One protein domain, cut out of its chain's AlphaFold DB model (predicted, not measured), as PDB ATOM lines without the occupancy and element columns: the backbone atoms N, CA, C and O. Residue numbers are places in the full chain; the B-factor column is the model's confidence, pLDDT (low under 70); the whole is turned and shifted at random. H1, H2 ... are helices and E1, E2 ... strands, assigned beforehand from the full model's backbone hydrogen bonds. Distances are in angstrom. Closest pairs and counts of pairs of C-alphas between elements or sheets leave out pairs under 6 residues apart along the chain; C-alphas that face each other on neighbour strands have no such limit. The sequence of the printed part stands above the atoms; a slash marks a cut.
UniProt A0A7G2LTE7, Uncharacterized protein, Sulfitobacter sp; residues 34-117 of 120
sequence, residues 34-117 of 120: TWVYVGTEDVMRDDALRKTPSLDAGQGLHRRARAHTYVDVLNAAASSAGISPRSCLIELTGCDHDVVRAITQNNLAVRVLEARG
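This is residues 34 to 117 of the 120 residues of an uncharacterized protein of Sulfitobacter sp (UniProt A0A7G2LTE7). A ribbon of two parallel strands, E1 and E2, forms the middle of a flat body, with the long helix H2 packed along one side and the short helices H3 and H4 more loosely placed on the other. H1 packs beside residues 65 to 70 of H2, near where H2 begins, and is reached from E1 through the long link of residues 40 to 52. The 84 printed residues hold four named helices and two named strands, in the order E1 H1 H2 E2 H3 H4; the class is mixed, helices and strands. The whole is only just compact, close to loose, with a radius of gyration of the C-alphas of 14.0 A, and spans 39 by 38 by 16 A.

E1, residues 34 to 39, begins at C-alpha 34 (185.695, 175.668, 219.197) and is 16.7 A long; E2, residues 87 to 92, is 16.4 A long. H2, residues 63 to 80, is 25.3 A long. H1 is residues 53 to 59, H3 residues 99 to 106, and H4 residues 108 to 115, ending at C-alpha 115 (192.702, 181.403, 218.323).

E1 and E2 are parallel at 21 degrees, with N 36 and O 88 at 2.8 A and N 90 and O 36 at 2.8 A, within hydrogen-bond range. E1, H1, H2 and E2 form a strand-helix-strand unit, two parallel neighbour strands with helices between, and its crossover is right-handed. The closest C-alphas of H2 and E2 are those of Val 71 and Ser 87, 5.7 A apart. H2 touches H1 with residues 65 to 70 alone, closest at the C-alphas of Arg 66 and Gln 59, 4.9 A, at a steep tilt of 59 degrees, the same way. The closest C-alphas of E1 and H4 are those of Trp 35 and Ala 115, 7.3 A apart. H3 and H4 are close but not clearly touching, with the C-alphas of Ala 102 and Leu 108 5.5 A apart, and only just about perpendicular at 71 degrees. In H1, H2, H3 and H4 every O i to N i+4 pair is within hydrogen-bond range.

The C-alphas of Gly 82 and Thr 104, the two farthest apart, are separated by 38.8 A. The printed part has no cut, and the link from E1 to H1 is long. Mean pLDDT of the printed part is 94.0, with residues 116 to 117 under 70.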
ATOM      1  N   THR A  34     185.165 176.734 220.052       94.06
ATOM      2  CA  THR A  34     185.695 175.668 219.197       94.06
ATOM      3  C   THR A  34     186.067 176.235 217.836       94.06
ATOM      4  O   THR A  34     185.219 176.785 217.142       94.06
ATOM      5  N   TRP A  35     187.322 176.062 217.429       96.06
ATOM      6  CA  TRP A  35     187.793 176.422 216.092       96.06
ATOM      7  C   TRP A  35     188.036 175.154 215.290       96.06
ATOM      8  O   TRP A  35     188.830 174.301 215.690       96.06
ATOM      9  N   VAL A  36     187.347 175.037 214.161       96.50
ATOM     10  CA  VAL A  36     187.455 173.906 213.244       96.50
ATOM     11  C   VAL A  36     188.213 174.369 212.013       96.50
ATOM     12  O   VAL A  36     187.757 175.258 211.299       96.50
ATOM     13  N   TYR A  37     189.370 173.764 211.769       96.69
ATOM     14  CA  TYR A  37     190.187 174.026 210.590       96.69
ATOM     15  C   TYR A  37     189.996 172.901 209.584       96.69
ATOM     16  O   TYR A  37     190.077 171.729 209.957       96.69
ATOM     17  N   VAL A  38     189.766 173.240 208.320       97.19
ATOM     18  CA  VAL A  38     189.620 172.241 207.257       97.19
ATOM     19  C   VAL A  38     190.227 172.733 205.955       97.19
ATOM     20  O   VAL A  38     190.121 173.909 205.623       97.19
ATOM     21  N   GLY A  39     190.877 171.843 205.212       97.06
ATOM     22  CA  GLY A  39     191.398 172.165 203.891       97.06
ATOM     23  C   GLY A  39     190.284 172.386 202.867       97.06
ATOM     24  O   GLY A  39     189.292 171.651 202.852       97.06
ATOM     25  N   THR A  40     190.432 173.376 201.982       97.25
ATOM     26  CA  THR A  40     189.464 173.604 200.890       97.25
ATOM     27  C   THR A  40     189.421 172.447 199.894       97.25
ATOM     28  O   THR A  40     188.401 172.249 199.235       97.25
ATOM     29  N   GLU A  41     190.510 171.678 199.801       96.56
ATOM     30  CA  GLU A  41     190.673 170.529 198.906       96.56
ATOM     31  C   GLU A  41     190.457 169.186 199.629       96.56
ATOM     32  O   GLU A  41     190.551 168.127 199.011       96.56
ATOM     33  N   ASP A  42     190.097 169.196 200.921       96.25
ATOM     34  CA  ASP A  42     189.742 167.993 201.696       96.25
ATOM     35  C   ASP A  42     188.313 167.507 201.361       96.25
ATOM     36  O   ASP A  42     187.365 167.513 202.164       96.25
ATOM     37  N   VAL A  43     188.151 167.149 200.088       96.69
ATOM     38  CA  VAL A  43     186.902 166.708 199.455       96.69
ATOM     39  C   VAL A  43     186.941 165.235 199.036       96.69
ATOM     40  O   VAL A  43     185.935 164.687 198.584       96.69
ATOM     41  N   MET A  44     188.086 164.572 199.209       94.75
ATOM     42  CA  MET A  44     188.289 163.185 198.798       94.75
ATOM     43  C   MET A  44     187.555 162.195 199.712       94.75
ATOM     44  O   MET A  44     187.475 162.361 200.930       94.75
ATOM     45  N   ARG A  45     187.038 161.117 199.110       94.38
ATOM     46  CA  ARG A  45     186.365 160.001 199.801       94.38
ATOM     47  C   ARG A  45     187.283 158.783 199.924       94.38
ATOM     48  O   ARG A  45     186.958 157.695 199.447       94.38
ATOM     49  N   ASP A  46     188.436 158.991 200.547       92.19
ATOM     50  CA  ASP A  46     189.446 157.957 200.793       92.19
ATOM     51  C   ASP A  46     188.978 156.871 201.788       92.19
ATOM     52  O   ASP A  46     187.835 156.858 202.258       92.19
ATOM     53  N   ASP A  47     189.851 155.908 202.081       91.56
ATOM     54  CA  ASP A  47     189.556 154.797 202.994       91.56
ATOM     55  C   ASP A  47     189.645 155.169 204.475       91.56
ATOM     56  O   ASP A  47     189.058 154.488 205.316       91.56
ATOM     57  N   ALA A  48     190.297 156.286 204.801       89.00
ATOM     58  CA  ALA A  48     190.283 156.838 206.148       89.00
ATOM     59  C   ALA A  48     188.962 157.572 206.458       89.00
ATOM     60  O   ALA A  48     188.662 157.848 207.623       89.00
ATOM     61  N   LEU A  49     188.146 157.887 205.444       93.25
ATOM     62  CA  LEU A  49     186.825 158.477 205.622       93.25
ATOM     63  C   LEU A  49     185.769 157.392 205.869       93.25
ATOM     64  O   LEU A  49     185.557 156.483 205.066       93.25
ATOM     65  N   ARG A  50     185.010 157.524 206.963       93.25
ATOM     66  CA  ARG A  50     183.859 156.646 207.229       93.25
ATOM     67  C   ARG A  50     182.695 156.983 206.288       93.25
ATOM     68  O   ARG A  50     182.083 158.035 206.445       93.25
ATOM     69  N   LYS A  51     182.360 156.064 205.376       94.38
ATOM     70  CA  LYS A  51     181.430 156.241 204.235       94.38
ATOM     71  C   LYS A  51     180.025 155.632 204.443       94.38
ATOM     72  O   LYS A  51     179.437 155.097 203.509       94.38
ATOM     73  N   THR A  52     179.488 155.626 205.666       94.00
ATOM     74  CA  THR A  52     178.164 155.018 205.917       94.00
ATOM     75  C   THR A  52     177.030 155.956 205.479       94.00
ATOM     76  O   THR A  52     177.076 157.133 205.844       94.00
ATOM     77  N   PRO A  53     175.968 155.464 204.804       93.44
ATOM     78  CA  PRO A  53     174.895 156.317 204.275       93.44
ATOM     79  C   PRO A  53     174.245 157.244 205.311       93.44
ATOM     80  O   PRO A  53     173.963 158.402 205.023       93.44
ATOM     81  N   SER A  54     174.062 156.764 206.544       91.38
ATOM     82  CA  SER A  54     173.493 157.556 207.643       91.38
ATOM     83  C   SER A  54     174.370 158.736 208.071       91.38
ATOM     84  O   SER A  54     173.845 159.788 208.427       91.38
ATOM     85  N   LEU A  55     175.698 158.588 208.028       91.19
ATOM     86  CA  LEU A  55     176.625 159.678 208.341       91.19
ATOM     87  C   LEU A  55     176.735 160.646 207.172       91.19
ATOM     88  O   LEU A  55     176.783 161.848 207.387       91.19
ATOM     89  N   ASP A  56     176.735 160.131 205.947       95.31
ATOM     90  CA  ASP A  56     176.765 160.957 204.745       95.31
ATOM     91  C   ASP A  56     175.533 161.865 204.651       95.31
ATOM     92  O   ASP A  56     175.678 163.049 204.362       95.31
ATOM     93  N   ALA A  57     174.347 161.343 204.981       94.00
ATOM     94  CA  ALA A  57     173.110 162.120 205.012       94.00
ATOM     95  C   ALA A  57     173.089 163.185 206.123       94.00
ATOM     96  O   ALA A  57     172.539 164.262 205.924       94.00
ATOM     97  N   GLY A  58     173.659 162.882 207.297       92.62
ATOM     98  CA  GLY A  58     173.597 163.770 208.464       92.62
ATOM     99  C   GLY A  58     174.777 164.729 208.624       92.62
ATOM    100  O   GLY A  58     174.633 165.759 209.269       92.62
ATOM    101  N   GLN A  59     175.951 164.385 208.094       96.06
ATOM    102  CA  GLN A  59     177.191 165.146 208.279       96.06
ATOM    103  C   GLN A  59     177.750 165.659 206.948       96.06
ATOM    104  O   GLN A  59     178.423 166.681 206.930       96.06
ATOM    105  N   GLY A  60     177.500 164.968 205.834       96.81
ATOM    106  CA  GLY A  60     178.022 165.318 204.515       96.81
ATOM    107  C   GLY A  60     179.016 164.299 203.950       96.81
ATOM    108  O   GLY A  60     179.548 163.433 204.653       96.81
ATOM    109  N   LEU A  61     179.268 164.417 202.644       97.19
ATOM    110  CA  LEU A  61     179.952 163.398 201.836       97.19
ATOM    111  C   LEU A  61     181.479 163.365 201.986       97.19
ATOM    112  O   LEU A  61     182.095 162.375 201.598       97.19
ATOM    113  N   HIS A  62     182.096 164.421 202.502       96.69
ATOM    114  CA  HIS A  62     183.548 164.552 202.634       96.69
ATOM    115  C   HIS A  62     183.898 165.437 203.835       96.69
ATOM    116  O   HIS A  62     183.021 166.098 204.397       96.69
ATOM    117  N   ARG A  63     185.170 165.456 204.250       96.62
ATOM    118  CA  ARG A  63     185.596 166.105 205.503       96.62
ATOM    119  C   ARG A  63     185.287 167.599 205.530       96.62
ATOM    120  O   ARG A  63     184.773 168.070 206.539       96.62
ATOM    121  N   ARG A  64     185.468 168.309 204.409       97.62
ATOM    122  CA  ARG A  64     185.036 169.713 204.281       97.62
ATOM    123  C   ARG A  64     183.539 169.911 204.561       97.62
ATOM    124  O   ARG A  64     183.199 170.711 205.422       97.62
ATOM    125  N   ALA A  65     182.646 169.149 203.923       97.62
ATOM    126  CA  ALA A  65     181.203 169.247 204.179       97.62
ATOM    127  C   ALA A  65     180.850 168.908 205.637       97.62
ATOM    128  O   ALA A  65     180.005 169.563 206.245       97.62
ATOM    129  N   ARG A  66     181.545 167.927 206.225       97.94
ATOM    130  CA  ARG A  66     181.371 167.558 207.636       97.94
ATOM    131  C   ARG A  66     181.803 168.653 208.596       97.94
ATOM    132  O   ARG A  66     181.123 168.855 209.594       97.94
ATOM    133  N   ALA A  67     182.881 169.370 208.296       98.00
ATOM    134  CA  ALA A  67     183.337 170.489 209.109       98.00
ATOM    135  C   ALA A  67     182.321 171.643 209.123       98.00
ATOM    136  O   ALA A  67     182.009 172.149 210.201       98.00
ATOM    137  N   HIS A  68     181.754 171.993 207.958       98.25
ATOM    138  CA  HIS A  68     180.656 172.968 207.848       98.25
ATOM    139  C   HIS A  68     179.448 172.538 208.686       98.25
ATOM    140  O   HIS A  68     179.088 173.223 209.640       98.25
ATOM    141  N   THR A  69     178.910 171.341 208.422       98.25
ATOM    142  CA  THR A  69     177.748 170.813 209.154       98.25
ATOM    143  C   THR A  69     177.990 170.764 210.662       98.25
ATOM    144  O   THR A  69     177.098 171.061 211.451       98.25
ATOM    145  N   TYR A  70     179.198 170.393 211.090       97.62
ATOM    146  CA  TYR A  70     179.541 170.315 212.503       97.62
ATOM    147  C   TYR A  70     179.471 171.684 213.192       97.62
ATOM    148  O   TYR A  70     178.839 171.799 214.242       97.62
ATOM    149  N   VAL A  71     180.075 172.719 212.601       98.00
ATOM    150  CA  VAL A  71     180.038 174.083 213.155       98.00
ATOM    151  C   VAL A  71     178.611 174.629 213.175       98.00
ATOM    152  O   VAL A  71     178.191 175.178 214.197       98.00
ATOM    153  N   ASP A  72     177.844 174.412 212.107       98.00
ATOM    154  CA  ASP A  72     176.448 174.852 212.020       98.00
ATOM    155  C   ASP A  72     175.580 174.197 213.100       98.00
ATOM    156  O   ASP A  72     174.849 174.881 213.819       98.00
ATOM    157  N   VAL A  73     175.704 172.879 213.277       96.50
ATOM    158  CA  VAL A  73     174.944 172.130 214.289       96.50
ATOM    159  C   VAL A  73     175.341 172.544 215.705       96.50
ATOM    160  O   VAL A  73     174.460 172.685 216.554       96.50
ATOM    161  N   LEU A  74     176.628 172.782 215.982       96.31
ATOM    162  CA  LEU A  74     177.060 173.273 217.296       96.31
ATOM    163  C   LEU A  74     176.496 174.659 217.601       96.31
ATOM    164  O   LEU A  74     175.957 174.880 218.686       96.31
ATOM    165  N   ASN A  75     176.568 175.580 216.641       97.62
ATOM    166  CA  ASN A  75     176.050 176.932 216.815       97.62
ATOM    167  C   ASN A  75     174.516 176.945 216.949       97.62
ATOM    168  O   ASN A  75     173.974 177.676 217.785       97.62
ATOM    169  N   ALA A  76     173.808 176.096 216.199       96.94
ATOM    170  CA  ALA A  76     172.366 175.912 216.338       96.94
ATOM    171  C   ALA A  76     171.988 175.308 217.703       96.94
ATOM    172  O   ALA A  76     171.036 175.767 218.342       96.94
ATOM    173  N   ALA A  77     172.752 174.323 218.189       95.19
ATOM    174  CA  ALA A  77     172.543 173.712 219.500       95.19
ATOM    175  C   ALA A  77     172.802 174.706 220.644       95.19
ATOM    176  O   ALA A  77     171.997 174.787 221.572       95.19
ATOM    177  N   ALA A  78     173.871 175.506 220.555       96.38
ATOM    178  CA  ALA A  78     174.160 176.581 221.505       96.38
ATOM    179  C   ALA A  78     173.012 177.598 221.549       96.38
ATOM    180  O   ALA A  78     172.463 177.855 222.623       96.38
ATOM    181  N   SER A  79     172.577 178.078 220.378       96.94
ATOM    182  CA  SER A  79     171.453 179.016 220.256       96.94
ATOM    183  C   SER A  79     170.176 178.456 220.886       96.94
ATOM    184  O   SER A  79     169.529 179.129 221.686       96.94
ATOM    185  N   SER A  80     169.848 177.194 220.595       95.06
ATOM    186  CA  SER A  80     168.668 176.511 221.149       95.06
ATOM    187  C   SER A  80     168.741 176.334 222.671       95.06
ATOM    188  O   SER A  80     167.712 176.278 223.340       95.06
ATOM    189  N   ALA A  81     169.949 176.273 223.234       92.94
ATOM    190  CA  ALA A  81     170.189 176.213 224.672       92.94
ATOM    191  C   ALA A  81     170.294 177.603 225.338       92.94
ATOM    192  O   ALA A  81     170.584 177.682 226.537       92.94
ATOM    193  N   GLY A  82     170.091 178.699 224.595       96.06
ATOM    194  CA  GLY A  82     170.257 180.067 225.096       96.06
ATOM    195  C   GLY A  82     171.712 180.428 225.420       96.06
ATOM    196  O   GLY A  82     171.962 181.253 226.296       96.06
ATOM    197  N   ILE A  83     172.673 179.772 224.767       96.38
ATOM    198  CA  ILE A  83     174.111 180.040 224.874       96.38
ATOM    199  C   ILE A  83     174.537 180.796 223.616       96.38
ATOM    200  O   ILE A  83     174.134 180.439 222.511       96.38
ATOM    201  N   SER A  84     175.376 181.825 223.769       95.69
ATOM    202  CA  SER A  84     175.952 182.510 222.608       95.69
ATOM    203  C   SER A  84     176.789 181.522 221.783       95.69
ATOM    204  O   SER A  84     177.711 180.924 222.342       95.69
ATOM    205  N   PRO A  85     176.532 181.369 220.475       95.38
ATOM    206  CA  PRO A  85     177.350 180.535 219.599       95.38
ATOM    207  C   PRO A  85     178.794 181.037 219.534       95.38
ATOM    208  O   PRO A  85     179.034 182.244 219.452       95.38
ATOM    209  N   ARG A  86     179.763 180.118 219.605       94.81
ATOM    210  CA  ARG A  86     181.208 180.427 219.608       94.81
ATOM    211  C   ARG A  86     182.034 179.433 218.791       94.81
ATOM    212  O   ARG A  86     183.259 179.408 218.928       94.81
ATOM    213  N   SER A  87     181.389 178.591 217.984       96.12
ATOM    214  CA  SER A  87     182.091 177.680 217.084       96.12
ATOM    215  C   SER A  87     182.389 178.390 215.767       96.12
ATOM    216  O   SER A  87     181.489 178.951 215.141       96.12
ATOM    217  N   CYS A  88     183.649 178.352 215.341       96.38
ATOM    218  CA  CYS A  88     184.126 179.014 214.132       96.38
ATOM    219  C   CYS A  88     184.729 177.993 213.167       96.38
ATOM    220  O   CYS A  88     185.516 177.137 213.577       96.38
ATOM    221  N   LEU A  89     184.406 178.128 211.882       97.00
ATOM    222  CA  LEU A  89     185.041 177.382 210.802       97.00
ATOM    223  C   LEU A  89     186.120 178.243 210.135       97.00
ATOM    224  O   LEU A  89     185.877 179.406 209.823       97.00
ATOM    225  N   ILE A  90     187.289 177.660 209.881       96.69
ATOM    226  CA  ILE A  90     188.381 178.285 209.134       96.69
ATOM    227  C   ILE A  90     188.809 177.344 208.012       96.69
ATOM    228  O   ILE A  90     189.311 176.247 208.260       96.69
ATOM    229  N   GLU A  91     188.643 177.789 206.769       96.19
ATOM    230  CA  GLU A  91     189.099 177.036 205.605       96.19
ATOM    231  C   GLU A  91     190.560 177.371 205.269       96.19
ATOM    232  O   GLU A  91     190.946 178.537 205.161       96.19
ATOM    233  N   LEU A  92     191.385 176.336 205.106       96.19
ATOM    234  CA  LEU A  92     192.789 176.433 204.717       96.19
ATOM    235  C   LEU A  92     192.878 176.294 203.195       96.19
ATOM    236  O   LEU A  92     192.680 175.207 202.647       96.19
ATOM    237  N   THR A  93     193.118 177.412 202.511       94.25
ATOM    238  CA  THR A  93     193.115 177.470 201.043       94.25
ATOM    239  C   THR A  93     194.249 176.631 200.459       94.25
ATOM    240  O   THR A  93     195.382 176.685 200.939       94.25
ATOM    241  N   GLY A  94     193.938 175.848 199.423       92.75
ATOM    242  CA  GLY A  94     194.908 174.989 198.734       92.75
ATOM    243  C   GLY A  94     195.435 173.828 199.583       92.75
ATOM    244  O   GLY A  94     196.473 173.255 199.266       92.75
ATOM    245  N   CYS A  95     194.772 173.530 200.704       94.62
ATOM    246  CA  CYS A  95     195.137 172.437 201.592       94.62
ATOM    247  C   CYS A  95     194.192 171.253 201.376       94.62
ATOM    248  O   CYS A  95     192.968 171.412 201.383       94.62
ATOM    249  N   ASP A  96     194.781 170.076 201.230       92.19
ATOM    250  CA  ASP A  96     194.136 168.768 201.237       92.19
ATOM    251  C   ASP A  96     194.131 168.196 202.674       92.19
ATOM    252  O   ASP A  96     194.199 168.944 203.655       92.19
ATOM    253  N   HIS A  97     194.031 166.871 202.817       91.81
ATOM    254  CA  HIS A  97     194.071 166.178 204.109       91.81
ATOM    255  C   HIS A  97     195.507 165.911 204.620       91.81
ATOM    256  O   HIS A  97     195.774 164.863 205.211       91.81
ATOM    257  N   ASP A  98     196.446 166.834 204.390       92.94
ATOM    258  CA  ASP A  98     197.835 166.733 204.850       92.94
ATOM    259  C   ASP A  98     198.142 167.742 205.972       92.94
ATOM    260  O   ASP A  98     198.188 168.961 205.783       92.94
ATOM    261  N   VAL A  99     198.410 167.219 207.171       91.00
ATOM    262  CA  VAL A  99     198.730 168.027 208.358       91.00
ATOM    263  C   VAL A  99     200.057 168.777 208.208       91.00
ATOM    264  O   VAL A  99     200.171 169.914 208.671       91.00
ATOM    265  N   VAL A 100     201.064 168.183 207.563       93.31
ATOM    266  CA  VAL A 100     202.364 168.832 207.349       93.31
ATOM    267  C   VAL A 100     202.185 170.034 206.432       93.31
ATOM    268  O   VAL A 100     202.706 171.111 206.735       93.31
ATOM    269  N   ARG A 101     201.399 169.905 205.358       91.75
ATOM    270  CA  ARG A 101     201.069 171.034 204.469       91.75
ATOM    271  C   ARG A 101     200.209 172.076 205.179       91.75
ATOM    272  O   ARG A 101     200.491 173.267 205.066       91.75
ATOM    273  N   ALA A 102     199.240 171.661 205.993       94.06
ATOM    274  CA  ALA A 102     198.447 172.588 206.799       94.06
ATOM    275  C   ALA A 102     199.327 173.439 207.738       94.06
ATOM    276  O   ALA A 102     199.130 174.650 207.867       94.06
ATOM    277  N   ILE A 103     200.335 172.829 208.367       94.44
ATOM    278  CA  ILE A 103     201.288 173.532 209.237       94.44
ATOM    279  C   ILE A 103     202.213 174.440 208.421       94.44
ATOM    280  O   ILE A 103     202.328 175.620 208.738       94.44
ATOM    281  N   THR A 104     202.863 173.905 207.389       93.44
ATOM    282  CA  THR A 104     203.967 174.587 206.691       93.44
ATOM    283  C   THR A 104     203.508 175.603 205.648       93.44
ATOM    284  O   THR A 104     204.195 176.595 205.432       93.44
ATOM    285  N   GLN A 105     202.351 175.390 205.015       92.69
ATOM    286  CA  GLN A 105     201.836 176.239 203.930       92.69
ATOM    287  C   GLN A 105     200.688 177.143 204.390       92.69
ATOM    288  O   GLN A 105     200.471 178.209 203.822       92.69
ATOM    289  N   ASN A 106     199.965 176.739 205.435       93.44
ATOM    290  CA  ASN A 106     198.790 177.454 205.934       93.44
ATOM    291  C   ASN A 106     198.950 177.982 207.370       93.44
ATOM    292  O   ASN A 106     198.010 178.574 207.911       93.44
ATOM    293  N   ASN A 107     200.134 177.825 207.977       93.31
ATOM    294  CA  ASN A 107     200.464 178.296 209.325       93.31
ATOM    295  C   ASN A 107     199.509 177.766 210.408       93.31
ATOM    296  O   ASN A 107     199.223 178.470 211.378       93.31
ATOM    297  N   LEU A 108     198.997 176.535 210.262       93.75
ATOM    298  CA  LEU A 108     197.996 175.970 211.176       93.75
ATOM    299  C   LEU A 108     198.416 176.080 212.653       93.75
ATOM    300  O   LEU A 108     197.602 176.457 213.492       93.75
ATOM    301  N   ALA A 109     199.685 175.813 212.972       92.69
ATOM    302  CA  ALA A 109     200.190 175.905 214.343       92.69
ATOM    303  C   ALA A 109     200.054 177.323 214.933       92.69
ATOM    304  O   ALA A 109     199.622 177.474 216.075       92.69
ATOM    305  N   VAL A 110     200.366 178.356 214.142       92.44
ATOM    306  CA  VAL A 110     200.243 179.761 214.557       92.44
ATOM    307  C   VAL A 110     198.776 180.122 214.763       92.44
ATOM    308  O   VAL A 110     198.413 180.608 215.830       92.44
ATOM    309  N   ARG A 111     197.906 179.770 213.805       91.94
ATOM    310  CA  ARG A 111     196.458 180.024 213.891       91.94
ATOM    311  C   ARG A 111     195.833 179.405 215.144       91.94
ATOM    312  O   ARG A 111     195.010 180.033 215.802       91.94
ATOM    313  N   VAL A 112     196.243 178.187 215.509       90.88
ATOM    314  CA  VAL A 112     195.774 177.513 216.733       90.88
ATOM    315  C   VAL A 112     196.222 178.248 217.999       90.88
ATOM    316  O   VAL A 112     195.464 178.298 218.969       90.88
ATOM    317  N   LEU A 113     197.434 178.807 218.017       90.19
ATOM    318  CA  LEU A 113     197.918 179.602 219.148       90.19
ATOM    319  C   LEU A 113     197.178 180.941 219.250       90.19
ATOM    320  O   LEU A 113     196.763 181.312 220.344       90.19
ATOM    321  N   GLU A 114     196.952 181.620 218.126       87.69
ATOM    322  CA  GLU A 114     196.237 182.902 218.063       87.69
ATOM    323  C   GLU A 114     194.755 182.766 218.437       87.69
ATOM    324  O   GLU A 114     194.212 183.598 219.164       87.69
ATOM    325  N   ALA A 115     194.104 181.679 218.012       83.88
ATOM    326  CA  ALA A 115     192.702 181.403 218.323       83.88
ATOM    327  C   ALA A 115     192.423 181.285 219.831       83.88
ATOM    328  O   ALA A 115     191.303 181.524 220.272       83.88
ATOM    329  N   ARG A 116     193.434 180.960 220.647       68.69
ATOM    330  CA  ARG A 116     193.287 180.875 222.109       68.69
ATOM    331  C   ARG A 116     193.062 182.237 222.781       68.69
ATOM    332  O   ARG A 116     192.725 182.250 223.963       68.69
ATOM    333  N   GLY A 117     193.205 183.349 222.050       60.94
ATOM    334  CA  GLY A 117     193.184 184.702 222.605       60.94
ATOM    335  C   GLY A 117     194.371 184.963 223.546       60.94
ATOM    336  O   GLY A 117     195.103 184.035 223.907       60.94
TER     337      GLY A 117